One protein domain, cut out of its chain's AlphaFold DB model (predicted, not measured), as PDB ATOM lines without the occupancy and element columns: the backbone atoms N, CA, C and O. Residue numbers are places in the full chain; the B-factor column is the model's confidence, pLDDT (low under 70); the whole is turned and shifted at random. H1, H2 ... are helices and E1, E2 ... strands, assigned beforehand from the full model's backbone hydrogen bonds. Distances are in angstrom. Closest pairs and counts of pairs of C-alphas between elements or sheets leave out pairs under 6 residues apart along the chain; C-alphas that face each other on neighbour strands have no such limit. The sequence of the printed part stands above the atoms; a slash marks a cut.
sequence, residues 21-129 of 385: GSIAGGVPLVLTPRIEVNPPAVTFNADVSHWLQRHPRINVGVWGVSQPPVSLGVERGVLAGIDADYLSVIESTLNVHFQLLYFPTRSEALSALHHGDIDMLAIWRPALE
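What this domain is: This is residues 21 to 129 of the 385 residues of the protein "Response regulatory domain-containing protein" of Acyrthosiphon pisum (UniProt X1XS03). A small, strongly twisted sheet of three strands forms the core, with H2 packed over one face, H3 packed along edge strand E2, and H1 off the sheet. Long loops join E1 to H1 and E2 to H2. The 109 printed residues run E1, H1, E2, H2, E3, H3; the sheet order is E1, E3, E2, mixed. The class is mixed, helices and strands, with under half of the residues in named elements. It is compact, radius of gyration of the C-alphas 14.1 A, spanning 37 by 32 by 32 A.

Where its parts are: Find C-alpha 27 at (169.207, 171.459, 108.740), where E1, residues 27 to 31, begins. H1 is residues 46 to 54, and E2, residues 57 to 63, covers 19.5 A. H2, residues 82 to 94, covers 18.3 A, and E3, residues 97 to 103, 19.3 A. H3, residues 106 to 115, ends at C-alpha 115, (176.601, 179.510, 121.189).

How they stand to each other: Look first at E1 and E3, antiparallel, with N 29 and O 100 3.0 A apart. E3 and E2 are parallel, with N 60 and O 99 2.8 A apart. E2, H2 and E3 form a strand-helix-strand unit, two parallel neighbour strands with a helix between, its crossover right-handed. H2 is on the sheet at a height of 9.5 A; C-alphas Glu 91 and His 97 are its closest to E3, 6.0 A. H3 is on the sheet too, closest to E2 at C-alphas Arg 106 and Trp 63, 6.0 A; with H2 on the opposite face, this makes three layers, helices on both faces. H1 is not on the sheet and is apart from H3. In H1, H2 and H3 every O i to N i+4 pair is within hydrogen-bond range.

The domain as a whole: C-alphas Ala 46 and Arg 76 are the two farthest apart, 39.7 A. The printed part has no cut. Confidence is under 70 at residues 21 to 25, 36 to 37 and 126 to 129.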
ATOM      1  N   GLY A  21     165.089 181.018 108.269       39.34
ATOM      2  CA  GLY A  21     166.127 181.469 109.173       39.34
ATOM      3  C   GLY A  21     167.060 180.284 109.351       39.34
ATOM      4  O   GLY A  21     166.794 179.404 110.167       39.34
ATOM      5  N   SER A  22     168.085 180.205 108.504       41.28
ATOM      6  CA  SER A  22     169.190 179.281 108.692       41.28
ATOM      7  C   SER A  22     169.889 179.741 109.959       41.28
ATOM      8  O   SER A  22     170.737 180.628 109.929       41.28
ATOM      9  N   ILE A  23     169.480 179.167 111.084       51.84
ATOM     10  CA  ILE A  23     170.287 179.151 112.294       51.84
ATOM     11  C   ILE A  23     171.608 178.493 111.880       51.84
ATOM     12  O   ILE A  23     171.600 177.496 111.148       51.84
ATOM     13  N   ALA A  24     172.734 179.127 112.201       53.34
ATOM     14  CA  ALA A  24     174.025 178.765 111.634       53.34
ATOM     15  C   ALA A  24     174.335 177.278 111.905       53.34
ATOM     16  O   ALA A  24     174.552 176.873 113.039       53.34
ATOM     17  N   GLY A  25     174.327 176.457 110.848       68.56
ATOM     18  CA  GLY A  25     174.797 175.066 110.867       68.56
ATOM     19  C   GLY A  25     173.743 173.950 110.928       68.56
ATOM     20  O   GLY A  25     174.101 172.813 110.642       68.56
ATOM     21  N   GLY A  26     172.470 174.228 111.238       79.56
ATOM     22  CA  GLY A  26     171.438 173.185 111.387       79.56
ATOM     23  C   GLY A  26     170.523 173.011 110.166       79.56
ATOM     24  O   GLY A  26     170.043 173.996 109.606       79.56
ATOM     25  N   VAL A  27     170.216 171.765 109.778       89.81
ATOM     26  CA  VAL A  27     169.207 171.459 108.740       89.81
ATOM     27  C   VAL A  27     167.842 171.223 109.400       89.81
ATOM     28  O   VAL A  27     167.756 170.360 110.268       89.81
ATOM     29  N   PRO A  28     166.761 171.929 109.024       92.56
ATOM     30  CA  PRO A  28     165.453 171.723 109.643       92.56
ATOM     31  C   PRO A  28     164.949 170.276 109.537       92.56
ATOM     32  O   PRO A  28     165.038 169.670 108.467       92.56
ATOM     33  N   LEU A  29     164.377 169.748 110.625       92.25
ATOM     34  CA  LEU A  29     163.661 168.465 110.633       92.25
ATOM     35  C   LEU A  29     162.160 168.674 110.830       92.25
ATOM     36  O   LEU A  29     161.728 169.551 111.577       92.25
ATOM     37  N   VAL A  30     161.367 167.809 110.204       93.31
ATOM     38  CA  VAL A  30     159.924 167.722 110.445       93.31
ATOM     39  C   VAL A  30     159.657 166.731 111.575       93.31
ATOM     40  O   VAL A  30     160.024 165.562 111.464       93.31
ATOM     41  N   LEU A  31     159.000 167.179 112.648       92.19
ATOM     42  CA  LEU A  31     158.540 166.305 113.730       92.19
ATOM     43  C   LEU A  31     157.344 165.468 113.251       92.19
ATOM     44  O   LEU A  31     156.343 166.017 112.795       92.19
ATOM     45  N   THR A  32     157.435 164.144 113.354       91.94
ATOM     46  CA  THR A  32     156.361 163.215 112.965       91.94
ATOM     47  C   THR A  32     156.084 162.215 114.090       91.94
ATOM     48  O   THR A  32     156.584 161.083 114.043       91.94
ATOM     49  N   PRO A  33     155.316 162.619 115.119       87.38
ATOM     50  CA  PRO A  33     154.903 161.709 116.175       87.38
ATOM     51  C   PRO A  33     153.912 160.683 115.611       87.38
ATOM     52  O   PRO A  33     153.193 160.938 114.642       87.38
ATOM     53  N   ARG A  34     153.903 159.493 116.199       82.25
ATOM     54  CA  ARG A  34     153.052 158.358 115.825       82.25
ATOM     55  C   ARG A  34     151.947 158.103 116.833       82.25
ATOM     56  O   ARG A  34     150.999 157.395 116.507       82.25
ATOM     57  N   ILE A  35     152.082 158.652 118.036       73.94
ATOM     58  CA  ILE A  35     151.121 158.480 119.116       73.94
ATOM     59  C   ILE A  35     150.484 159.832 119.425       73.94
ATOM     60  O   ILE A  35     151.170 160.834 119.621       73.94
ATOM     61  N   GLU A  36     149.156 159.846 119.484       67.88
ATOM     62  CA  GLU A  36     148.394 160.963 120.025       67.88
ATOM     63  C   GLU A  36     148.270 160.750 121.537       67.88
ATOM     64  O   GLU A  36     147.627 159.806 122.000       67.88
ATOM     65  N   VAL A  37     148.968 161.573 122.314       64.94
ATOM     66  CA  VAL A  37     149.021 161.450 123.772       64.94
ATOM     67  C   VAL A  37     148.256 162.613 124.382       64.94
ATOM     68  O   VAL A  37     148.506 163.766 124.041       64.94
ATOM     69  N   ASN A  38     147.359 162.319 125.326       72.19
ATOM     70  CA  ASN A  38     146.761 163.359 126.157       72.19
ATOM     71  C   ASN A  38     147.859 163.965 127.044       72.19
ATOM     72  O   ASN A  38     148.394 163.247 127.895       72.19
ATOM     73  N   PRO A  39     148.216 165.249 126.866       72.62
ATOM     74  CA  PRO A  39     149.298 165.845 127.627       72.62
ATOM     75  C   PRO A  39     148.936 165.861 129.120       72.62
ATOM     76  O   PRO A  39     147.800 166.199 129.475       72.62
ATOM     77  N   PRO A  40     149.867 165.489 130.014       75.94
ATOM     78  CA  PRO A  40     149.629 165.567 131.447       75.94
ATOM     79  C   PRO A  40     149.363 167.017 131.873       75.94
ATOM     80  O   PRO A  40     150.008 167.953 131.404       75.94
ATOM     81  N   ALA A  41     148.435 167.209 132.812       78.44
ATOM     82  CA  ALA A  41     148.217 168.517 133.414       78.44
ATOM     83  C   ALA A  41     149.380 168.845 134.362       78.44
ATOM     84  O   ALA A  41     149.528 168.223 135.415       78.44
ATOM     85  N   VAL A  42     150.202 169.830 133.996       83.50
ATOM     86  CA  VAL A  42     151.337 170.288 134.808       83.50
ATOM     87  C   VAL A  42     151.084 171.715 135.279       83.50
ATOM     88  O   VAL A  42     150.741 172.594 134.493       83.50
ATOM     89  N   THR A  43     151.251 171.954 136.581       86.62
ATOM     90  CA  THR A  43     151.191 173.305 137.154       86.62
ATOM     91  C   THR A  43     152.605 173.841 137.314       86.62
ATOM     92  O   THR A  43     153.408 173.275 138.055       86.62
ATOM     93  N   PHE A  44     152.907 174.939 136.629       87.19
ATOM     94  CA  PHE A  44     154.196 175.617 136.721       87.19
ATOM     95  C   PHE A  44     154.149 176.750 137.748       87.19
ATOM     96  O   PHE A  44     153.099 177.342 138.001       87.19
ATOM     97  N   ASN A  45     155.300 177.061 138.346       92.81
ATOM     98  CA  ASN A  45     155.436 178.271 139.151       92.81
ATOM     99  C   ASN A  45     155.446 179.524 138.248       92.81
ATOM    100  O   ASN A  45     155.611 179.430 137.030       92.81
ATOM    101  N   ALA A  46     155.282 180.706 138.852       93.00
ATOM    102  CA  ALA A  46     155.164 181.963 138.111       93.00
ATOM    103  C   ALA A  46     156.379 182.254 137.211       93.00
ATOM    104  O   ALA A  46     156.203 182.720 136.084       93.00
ATOM    105  N   ASP A  47     157.591 181.938 137.677       94.31
ATOM    106  CA  ASP A  47     158.828 182.174 136.930       94.31
ATOM    107  C   ASP A  47     158.886 181.332 135.650       94.31
ATOM    108  O   ASP A  47     159.153 181.861 134.569       94.31
ATOM    109  N   VAL A  48     158.567 180.036 135.747       90.38
ATOM    110  CA  VAL A  48     158.548 179.117 134.602       90.38
ATOM    111  C   VAL A  48     157.429 179.480 133.632       90.38
ATOM    112  O   VAL A  48     157.672 179.557 132.430       90.38
ATOM    113  N   SER A  49     156.221 179.769 134.127       91.06
ATOM    114  CA  SER A  49     155.108 180.193 133.268       91.06
ATOM    115  C   SER A  49     155.447 181.450 132.470       91.06
ATOM    116  O   SER A  49     155.168 181.526 131.275       91.06
ATOM    117  N   HIS A  50     156.076 182.431 133.113       93.44
ATOM    118  CA  HIS A  50     156.475 183.667 132.457       93.44
ATOM    119  C   HIS A  50     157.625 183.460 131.464       93.44
ATOM    120  O   HIS A  50     157.643 184.087 130.403       93.44
ATOM    121  N   TRP A  51     158.563 182.556 131.767       92.38
ATOM    122  CA  TRP A  51     159.602 182.161 130.820       92.38
ATOM    123  C   TRP A  51     158.997 181.507 129.571       92.38
ATOM    124  O   TRP A  51     159.289 181.964 128.469       92.38
ATOM    125  N   LEU A  52     158.093 180.532 129.722       92.00
ATOM    126  CA  LEU A  52     157.433 179.846 128.599       92.00
ATOM    127  C   LEU A  52     156.634 180.816 127.714       92.00
ATOM    128  O   LEU A  52     156.718 180.755 126.492       92.00
ATOM    129  N   GLN A  53     155.934 181.783 128.314       90.44
ATOM    130  CA  GLN A  53     155.212 182.825 127.568       90.44
ATOM    131  C   GLN A  53     156.132 183.703 126.706       90.44
ATOM    132  O   GLN A  53     155.712 184.197 125.660       90.44
ATOM    133  N   ARG A  54     157.381 183.916 127.139       92.75
ATOM    134  CA  ARG A  54     158.392 184.679 126.389       92.75
ATOM    135  C   ARG A  54     159.142 183.838 125.357       92.75
ATOM    136  O   ARG A  54     159.729 184.416 124.448       92.75
ATOM    137  N   HIS A  55     159.094 182.513 125.481       90.56
ATOM    138  CA  HIS A  55     159.780 181.562 124.608       90.56
ATOM    139  C   HIS A  55     158.766 180.600 123.968       90.56
ATOM    140  O   HIS A  55     158.816 179.394 124.201       90.56
ATOM    141  N   PRO A  56     157.834 181.108 123.132       92.00
ATOM    142  CA  PRO A  56     156.836 180.269 122.468       92.00
ATOM    143  C   PRO A  56     157.456 179.336 121.420       92.00
ATOM    144  O   PRO A  56     156.769 178.471 120.888       92.00
ATOM    145  N   ARG A  57     158.734 179.534 121.081       94.94
ATOM    146  CA  ARG A  57     159.508 178.701 120.165       94.94
ATOM    147  C   ARG A  57     160.797 178.287 120.856       94.94
ATOM    148  O   ARG A  57     161.472 179.151 121.408       94.94
ATOM    149  N   ILE A  58     161.117 177.001 120.797       94.81
ATOM    150  CA  ILE A  58     162.333 176.415 121.364       94.81
ATOM    151  C   ILE A  58     163.064 175.679 120.239       94.81
ATOM    152  O   ILE A  58     162.485 174.826 119.562       94.81
ATOM    153  N   ASN A  59     164.326 176.028 120.021       95.25
ATOM    154  CA  ASN A  59     165.189 175.405 119.029       95.25
ATOM    155  C   ASN A  59     165.791 174.123 119.612       95.25
ATOM    156  O   ASN A  59     166.524 174.153 120.602       95.25
ATOM    157  N   VAL A  60     165.494 172.987 118.988       95.38
ATOM    158  CA  VAL A  60     165.869 171.659 119.480       95.38
ATOM    159  C   VAL A  60     166.870 171.021 118.521       95.38
ATOM    160  O   VAL A  60     166.556 170.753 117.362       95.38
ATOM    161  N   GLY A  61     168.079 170.746 119.001       93.88
ATOM    162  CA  GLY A  61     169.107 170.045 118.242       93.88
ATOM    163  C   GLY A  61     168.935 168.527 118.268       93.88
ATOM    164  O   GLY A  61     168.714 167.923 119.319       93.88
ATOM    165  N   VAL A  62     169.109 167.905 117.109       91.94
ATOM    166  CA  VAL A  62     169.157 166.453 116.904       91.94
ATOM    167  C   VAL A  62     170.444 166.139 116.155       91.94
ATOM    168  O   VAL A  62     170.797 166.862 115.228       91.94
ATOM    169  N   TRP A  63     171.158 165.074 116.514       89.31
ATOM    170  CA  TRP A  63     172.364 164.689 115.778       89.31
ATOM    171  C   TRP A  63     172.493 163.188 115.583       89.31
ATOM    172  O   TRP A  63     171.862 162.389 116.274       89.31
ATOM    173  N   GLY A  64     173.387 162.817 114.669       84.75
ATOM    174  CA  GLY A  64     173.764 161.433 114.425       84.75
ATOM    175  C   GLY A  64     172.914 160.769 113.347       84.75
ATOM    176  O   GLY A  64     172.566 161.389 112.343       84.75
ATOM    177  N   VAL A  65     172.649 159.481 113.531       83.12
ATOM    178  CA  VAL A  65     171.946 158.625 112.568       83.12
ATOM    179  C   VAL A  65     170.710 158.018 113.215       83.12
ATOM    180  O   VAL A  65     170.635 157.919 114.441       83.12
ATOM    181  N   SER A  66     169.757 157.585 112.395       83.81
ATOM    182  CA  SER A  66     168.571 156.866 112.848       83.81
ATOM    183  C   SER A  66     168.967 155.634 113.669       83.81
ATOM    184  O   SER A  66     169.755 154.795 113.229       83.81
ATOM    185  N   GLN A  67     168.369 155.497 114.851       79.12
ATOM    186  CA  GLN A  67     168.478 154.337 115.733       79.12
ATOM    187  C   GLN A  67     167.075 153.779 116.011       79.12
ATOM    188  O   GLN A  67     166.476 154.104 117.037       79.12
ATOM    189  N   PRO A  68     166.515 152.954 115.109       78.56
ATOM    190  CA  PRO A  68     165.236 152.296 115.345       78.56
ATOM    191  C   PRO A  68     165.217 151.500 116.669       78.56
ATOM    192  O   PRO A  68     166.195 150.809 116.955       78.56
ATOM    193  N   PRO A  69     164.113 151.517 117.443       77.88
ATOM    194  CA  PRO A  69     162.881 152.291 117.240       77.88
ATOM    195  C   PRO A  69     162.918 153.702 117.861       77.88
ATOM    196  O   PRO A  69     161.931 154.427 117.755       77.88
ATOM    197  N   VAL A  70     164.019 154.072 118.520       83.25
ATOM    198  CA  VAL A  70     164.158 155.316 119.291       83.25
ATOM    199  C   VAL A  70     164.087 156.539 118.385       83.25
ATOM    200  O   VAL A  70     163.250 157.391 118.643       83.25
ATOM    201  N   SER A  71     164.892 156.565 117.319       86.25
ATOM    202  CA  SER A  71     164.993 157.677 116.364       86.25
ATOM    203  C   SER A  71     164.951 157.152 114.933       86.25
ATOM    204  O   SER A  71     165.672 156.216 114.580       86.25
ATOM    205  N   LEU A  72     164.125 157.747 114.083       87.06
ATOM    206  CA  LEU A  72     163.829 157.267 112.737       87.06
ATOM    207  C   LEU A  72     163.729 158.425 111.750       87.06
ATOM    208  O   LEU A  72     163.033 159.405 111.992       87.06
ATOM    209  N   GLY A  73     164.328 158.241 110.575       85.19
ATOM    210  CA  GLY A  73     164.137 159.125 109.428       85.19
ATOM    211  C   GLY A  73     164.975 160.398 109.455       85.19
ATOM    212  O   GLY A  73     164.784 161.233 108.570       85.19
ATOM    213  N   VAL A  74     165.910 160.529 110.406       85.38
ATOM    214  CA  VAL A  74     166.692 161.757 110.631       85.38
ATOM    215  C   VAL A  74     167.455 162.161 109.366       85.38
ATOM    216  O   VAL A  74     167.430 163.318 108.954       85.38
ATOM    217  N   GLU A  75     168.027 161.188 108.653       82.44
ATOM    218  CA  GLU A  75     168.743 161.397 107.387       82.44
ATOM    219  C   GLU A  75     167.827 161.818 106.224       82.44
ATOM    220  O   GLU A  75     168.306 162.233 105.170       82.44
ATOM    221  N   ARG A  76     166.505 161.686 106.384       84.38
ATOM    222  CA  ARG A  76     165.478 162.042 105.389       84.38
ATOM    223  C   ARG A  76     164.772 163.357 105.722       84.38
ATOM    224  O   ARG A  76     163.752 163.659 105.107       84.38
ATOM    225  N   GLY A  77     165.288 164.122 106.685       89.50
ATOM    226  CA  GLY A  77     164.699 165.399 107.090       89.50
ATOM    227  C   GLY A  77     163.494 165.262 108.024       89.50
ATOM    228  O   GLY A  77     162.723 166.208 108.171       89.50
ATOM    229  N   VAL A  78     163.298 164.093 108.635       92.19
ATOM    230  CA  VAL A  78     162.143 163.792 109.489       92.19
ATOM    231  C   VAL A  78     162.619 163.216 110.819       92.19
ATOM    232  O   VAL A  78     163.555 162.430 110.845       92.19
ATOM    233  N   LEU A  79     161.963 163.566 111.921       92.88
ATOM    234  CA  LEU A  79     162.146 162.896 113.203       92.88
ATOM    235  C   LEU A  79     160.877 162.117 113.557       92.88
ATOM    236  O   LEU A  79     159.836 162.702 113.859       92.88
ATOM    237  N   ALA A  80     160.973 160.793 113.511       90.62
ATOM    238  CA  ALA A  80     159.972 159.856 114.010       90.62
ATOM    239  C   ALA A  80     160.604 158.921 115.047       90.62
ATOM    240  O   ALA A  80     161.818 158.762 115.074       90.62
ATOM    241  N   GLY A  81     159.777 158.205 115.806       87.56
ATOM    242  CA  GLY A  81     160.246 157.265 116.822       87.56
ATOM    243  C   GLY A  81     159.794 157.685 118.210       87.56
ATOM    244  O   GLY A  81     158.962 158.578 118.359       87.56
ATOM    245  N   ILE A  82     160.336 157.008 119.216       85.94
ATOM    246  CA  ILE A  82     159.971 157.244 120.614       85.94
ATOM    247  C   ILE A  82     160.374 158.665 121.035       85.94
ATOM    248  O   ILE A  82     159.628 159.328 121.747       85.94
ATOM    249  N   ASP A  83     161.519 159.162 120.566       87.94
ATOM    250  CA  ASP A  83     161.956 160.533 120.845       87.94
ATOM    251  C   ASP A  83     160.995 161.593 120.279       87.94
ATOM    252  O   ASP A  83     160.687 162.570 120.959       87.94
ATOM    253  N   ALA A  84     160.465 161.381 119.073       90.88
ATOM    254  CA  ALA A  84     159.477 162.246 118.445       90.88
ATOM    255  C   ALA A  84     158.156 162.258 119.227       90.88
ATOM    256  O   ALA A  84     157.570 163.323 119.429       90.88
ATOM    257  N   ASP A  85     157.711 161.088 119.695       88.88
ATOM    258  CA  ASP A  85     156.509 160.957 120.523       88.88
ATOM    259  C   ASP A  85     156.678 161.707 121.855       88.88
ATOM    260  O   ASP A  85     155.810 162.490 122.242       88.88
ATOM    261  N   TYR A  86     157.829 161.555 122.520       89.00
ATOM    262  CA  TYR A  86     158.139 162.291 123.750       89.00
ATOM    263  C   TYR A  86     158.237 163.801 123.524       89.00
ATOM    264  O   TYR A  86     157.692 164.573 124.314       89.00
ATOM    265  N   LEU A  87     158.897 164.243 122.452       91.38
ATOM    266  CA  LEU A  87     158.977 165.664 122.114       91.38
ATOM    267  C   LEU A  87     157.589 166.263 121.874       91.38
ATOM    268  O   LEU A  87     157.323 167.348 122.379       91.38
ATOM    269  N   SER A  88     156.696 165.548 121.189       91.12
ATOM    270  CA  SER A  88     155.306 165.975 120.967       91.12
ATOM    271  C   SER A  88     154.527 166.142 122.281       91.12
ATOM    272  O   SER A  88     153.819 167.136 122.478       91.12
ATOM    273  N   VAL A  89     154.708 165.215 123.234       89.69
ATOM    274  CA  VAL A  89     154.117 165.324 124.582       89.69
ATOM    275  C   VAL A  89     154.632 166.560 125.305       89.69
ATOM    276  O   VAL A  89     153.840 167.299 125.892       89.69
ATOM    277  N   ILE A  90     155.945 166.796 125.276       90.12
ATOM    278  CA  ILE A  90     156.563 167.940 125.952       90.12
ATOM    279  C   ILE A  90     156.099 169.248 125.303       90.12
ATOM    280  O   ILE A  90     155.672 170.149 126.019       90.12
ATOM    281  N   GLU A  91     156.122 169.336 123.973       91.25
ATOM    282  CA  GLU A  91     155.653 170.492 123.203       91.25
ATOM    283  C   GLU A  91     154.215 170.867 123.596       91.25
ATOM    284  O   GLU A  91     153.948 172.003 123.999       91.25
ATOM    285  N   SER A  92     153.317 169.874 123.602       89.81
ATOM    286  CA  SER A  92     151.906 170.040 123.972       89.81
ATOM    287  C   SER A  92     151.717 170.419 125.445       89.81
ATOM    288  O   SER A  92     150.894 171.273 125.769       89.81
ATOM    289  N   THR A  93     152.487 169.811 126.351       89.94
ATOM    290  CA  THR A  93     152.402 170.065 127.803       89.94
ATOM    291  C   THR A  93     152.897 171.462 128.168       89.94
ATOM    292  O   THR A  93     152.338 172.118 129.047       89.94
ATOM    293  N   LEU A  94     153.961 171.920 127.506       90.12
ATOM    294  CA  LEU A  94     154.560 173.234 127.733       90.12
ATOM    295  C   LEU A  94     153.839 174.357 126.978       90.12
ATOM    296  O   LEU A  94     154.064 175.526 127.292       90.12
ATOM    297  N   ASN A  95     152.977 174.016 126.014       89.12
ATOM    298  CA  ASN A  95     152.320 174.958 125.108       89.12
ATOM    299  C   ASN A  95     153.336 175.870 124.390       89.12
ATOM    300  O   ASN A  95     153.199 177.096 124.351       89.12
ATOM    301  N   VAL A  96     154.382 175.246 123.850       93.12
ATOM    302  CA  VAL A  96     155.437 175.872 123.035       93.12
ATOM    303  C   VAL A  96     155.466 175.211 121.661       93.12
ATOM    304  O   VAL A  96     154.739 174.255 121.420       93.12
ATOM    305  N   HIS A  97     156.309 175.707 120.760       94.25
ATOM    306  CA  HIS A  97     156.588 175.059 119.487       94.25
ATOM    307  C   HIS A  97     158.073 174.704 119.365       94.25
ATOM    308  O   HIS A  97     158.946 175.550 119.565       94.25
ATOM    309  N   PHE A  98     158.372 173.460 119.016       94.94
ATOM    310  CA  PHE A  98     159.716 172.965 118.780       94.94
ATOM    311  C   PHE A  98     160.132 173.153 117.326       94.94
ATOM    312  O   PHE A  98     159.526 172.631 116.392       94.94
ATOM    313  N   GLN A  99     161.234 173.874 117.143       95.38
ATOM    314  CA  GLN A  99     161.923 173.991 115.868       95.38
ATOM    315  C   GLN A  99     163.130 173.055 115.872       95.38
ATOM    316  O   GLN A  99     164.143 173.332 116.511       95.38
ATOM    317  N   LEU A 100     163.021 171.934 115.160       95.12
ATOM    318  CA  LEU A 100     164.068 170.917 115.132       95.12
ATOM    319  C   LEU A 100     165.162 171.252 114.121       95.12
ATOM    320  O   LEU A 100     164.878 171.576 112.965       95.12
ATOM    321  N   LEU A 101     166.412 171.092 114.545       94.19
ATOM    322  CA  LEU A 101     167.605 171.282 113.733       94.19
ATOM    323  C   LEU A 101     168.498 170.046 113.810       94.19
ATOM    324  O   LEU A 101     168.939 169.640 114.883       94.19
ATOM    325  N   TYR A 102     168.773 169.460 112.654       92.81
ATOM    326  CA  TYR A 102     169.695 168.353 112.488       92.81
ATOM    327  C   TYR A 102     171.132 168.830 112.333       92.81
ATOM    328  O   TYR A 102     171.421 169.711 111.519       92.81
ATOM    329  N   PHE A 103     172.025 168.149 113.040       91.25
ATOM    330  CA  PHE A 103     173.466 168.290 112.936       91.25
ATOM    331  C   PHE A 103     174.098 166.929 112.598       91.25
ATOM    332  O   PHE A 103     173.849 165.941 113.296       91.25
ATOM    333  N   PRO A 104     174.953 166.840 111.568       87.19
ATOM    334  CA  PRO A 104     175.644 165.600 111.214       87.19
ATOM    335  C   PRO A 104     176.485 165.017 112.354       87.19
ATOM    336  O   PRO A 104     176.586 163.797 112.504       87.19
ATOM    337  N   THR A 105     177.092 165.881 113.173       87.19
ATOM    338  CA  THR A 105     178.006 165.463 114.236       87.19
ATOM    339  C   THR A 105     177.590 165.982 115.607       87.19
ATOM    340  O   THR A 105     177.031 167.067 115.761       87.19
ATOM    341  N   ARG A 106     177.950 165.214 116.643       86.31
ATOM    342  CA  ARG A 106     177.797 165.628 118.047       86.31
ATOM    343  C   ARG A 106     178.508 166.953 118.329       86.31
ATOM    344  O   ARG A 106     177.997 167.770 119.084       86.31
ATOM    345  N   SER A 107     179.695 167.151 117.751       87.44
ATOM    346  CA  SER A 107     180.495 168.357 117.986       87.44
ATOM    347  C   SER A 107     179.787 169.614 117.487       87.44
ATOM    348  O   SER A 107     179.840 170.642 118.154       87.44
ATOM    349  N   GLU A 108     179.115 169.532 116.339       90.88
ATOM    350  CA  GLU A 108     178.346 170.646 115.783       90.88
ATOM    351  C   GLU A 108     177.111 170.955 116.627       90.88
ATOM    352  O   GLU A 108     176.911 172.110 116.990       90.88
ATOM    353  N   ALA A 109     176.349 169.932 117.030       90.56
ATOM    354  CA  ALA A 109     175.186 170.116 117.901       90.56
ATOM    355  C   ALA A 109     175.567 170.753 119.248       90.56
ATOM    356  O   ALA A 109     174.907 171.675 119.720       90.56
ATOM    357  N   LEU A 110     176.668 170.301 119.858       88.75
ATOM    358  CA  LEU A 110     177.164 170.882 121.106       88.75
ATOM    359  C   LEU A 110     177.683 172.306 120.928       88.75
ATOM    360  O   LEU A 110     177.450 173.147 121.791       88.75
ATOM    361  N   SER A 111     178.366 172.589 119.819       90.44
ATOM    362  CA  SER A 111     178.791 173.948 119.485       90.44
ATOM    363  C   SER A 111     177.581 174.874 119.339       90.44
ATOM    364  O   SER A 111     177.582 175.956 119.916       90.44
ATOM    365  N   ALA A 112     176.533 174.438 118.638       92.44
ATOM    366  CA  ALA A 112     175.292 175.196 118.493       92.44
ATOM    367  C   ALA A 112     174.621 175.464 119.853       92.44
ATOM    368  O   ALA A 112     174.190 176.582 120.125       92.44
ATOM    369  N   LEU A 113     174.595 174.469 120.749       91.81
ATOM    370  CA  LEU A 113     174.063 174.641 122.104       91.81
ATOM    371  C   LEU A 113     174.882 175.660 122.911       91.81
ATOM    372  O   LEU A 113     174.322 176.520 123.583       91.81
ATOM    373  N   HIS A 114     176.212 175.596 122.831       90.06
ATOM    374  CA  HIS A 114     177.096 176.511 123.553       90.06
ATOM    375  C   HIS A 114     177.023 177.960 123.056       90.06
ATOM    376  O   HIS A 114     177.193 178.876 123.859       90.06
ATOM    377  N   HIS A 115     176.770 178.174 121.763       91.38
ATOM    378  CA  HIS A 115     176.601 179.510 121.189       91.38
ATOM    379  C   HIS A 115     175.178 180.070 121.348       91.38
ATOM    380  O   HIS A 115     174.970 181.253 121.087       91.38
ATOM    381  N   GLY A 116     174.218 179.257 121.804       90.81
ATOM    382  CA  GLY A 116     172.812 179.653 121.929       90.81
ATOM    383  C   GLY A 116     172.039 179.626 120.607       90.81
ATOM    384  O   GLY A 116     170.985 180.247 120.504       90.81
ATOM    385  N   ASP A 117     172.550 178.916 119.599       92.19
ATOM    386  CA  ASP A 117     171.848 178.671 118.333       92.19
ATOM    387  C   ASP A 117     170.683 177.683 118.527       92.19
ATOM    388  O   ASP A 117     169.651 177.765 117.856       92.19
ATOM    389  N   ILE A 118     170.841 176.754 119.474       94.50
ATOM    390  CA  ILE A 118     169.784 175.865 119.963       94.50
ATOM    391  C   ILE A 118     169.639 175.995 121.476       94.50
ATOM    392  O   ILE A 118     170.614 176.257 122.178       94.50
ATOM    393  N   ASP A 119     168.427 175.769 121.972       92.06
ATOM    394  CA  ASP A 119     168.092 175.871 123.394       92.06
ATOM    395  C   ASP A 119     168.286 174.536 124.121       92.06
ATOM    396  O   ASP A 119     168.586 174.496 125.315       92.06
ATOM    397  N   MET A 120     168.098 173.421 123.410       92.25
ATOM    398  CA  MET A 120     168.223 172.085 123.980       92.25
ATOM    399  C   MET A 120     168.581 171.028 122.938       92.25
ATOM    400  O   MET A 120     168.486 171.242 121.732       92.25
ATOM    401  N   LEU A 121     168.946 169.850 123.431       91.12
ATOM    402  CA  LEU A 121     169.168 168.645 122.644       91.12
ATOM    403  C   LEU A 121     168.017 167.657 122.871       91.12
ATOM    404  O   LEU A 121     167.629 167.427 124.015       91.12
ATOM    405  N   ALA A 122     167.481 167.065 121.799       88.25
ATOM    406  CA  ALA A 122     166.361 166.115 121.870       88.25
ATOM    407  C   ALA A 122     166.724 164.807 122.592       88.25
ATOM    408  O   ALA A 122     165.952 164.264 123.378       88.25
ATOM    409  N   ILE A 123     167.919 164.297 122.309       79.50
ATOM    410  CA  ILE A 123     168.458 163.066 122.882       79.50
ATOM    411  C   ILE A 123     169.734 163.459 123.592       79.50
ATOM    412  O   ILE A 123     170.478 164.278 123.081       79.50
ATOM    413  N   TRP A 124     170.019 162.885 124.751       75.81
ATOM    414  CA  TRP A 124     171.316 163.031 125.400       75.81
ATOM    415  C   TRP A 124     171.586 161.786 126.237       75.81
ATOM    416  O   TRP A 124     170.699 161.318 126.947       75.81
ATOM    417  N   ARG A 125     172.801 161.230 126.152       72.06
ATOM    418  CA  ARG A 125     173.211 160.048 126.928       72.06
ATOM    419  C   ARG A 125     174.362 160.418 127.872       72.06
ATOM    420  O   ARG A 125     175.518 160.189 127.523       72.06
ATOM    421  N   PRO A 126     174.068 160.937 129.083       63.00
ATOM    422  CA  PRO A 126     175.086 161.381 130.037       63.00
ATOM    423  C   PRO A 126     176.116 160.309 130.408       63.00
ATOM    424  O   PRO A 126     177.253 160.629 130.725       63.00
ATOM    425  N   ALA A 127     175.735 159.027 130.382       58.44
ATOM    426  CA  ALA A 127     176.630 157.922 130.728       58.44
ATOM    427  C   ALA A 127     177.814 157.760 129.753       58.44
ATOM    428  O   ALA A 127     178.803 157.119 130.096       58.44
ATOM    429  N   LEU A 128     177.724 158.348 128.556       56.28
ATOM    430  CA  LEU A 128     178.785 158.351 127.547       56.28
ATOM    431  C   LEU A 128     179.665 159.615 127.629       56.28
ATOM    432  O   LEU A 128     180.511 159.835 126.764       56.28
ATOM    433  N   GLU A 129     179.476 160.450 128.657       62.38
ATOM    434  CA  GLU A 129     180.050 161.790 128.762       62.38
ATOM    435  C   GLU A 129     180.973 161.915 129.985       62.38
ATOM    436  O   GLU A 129     180.546 161.784 131.132       62.38
TER     437      GLU A 129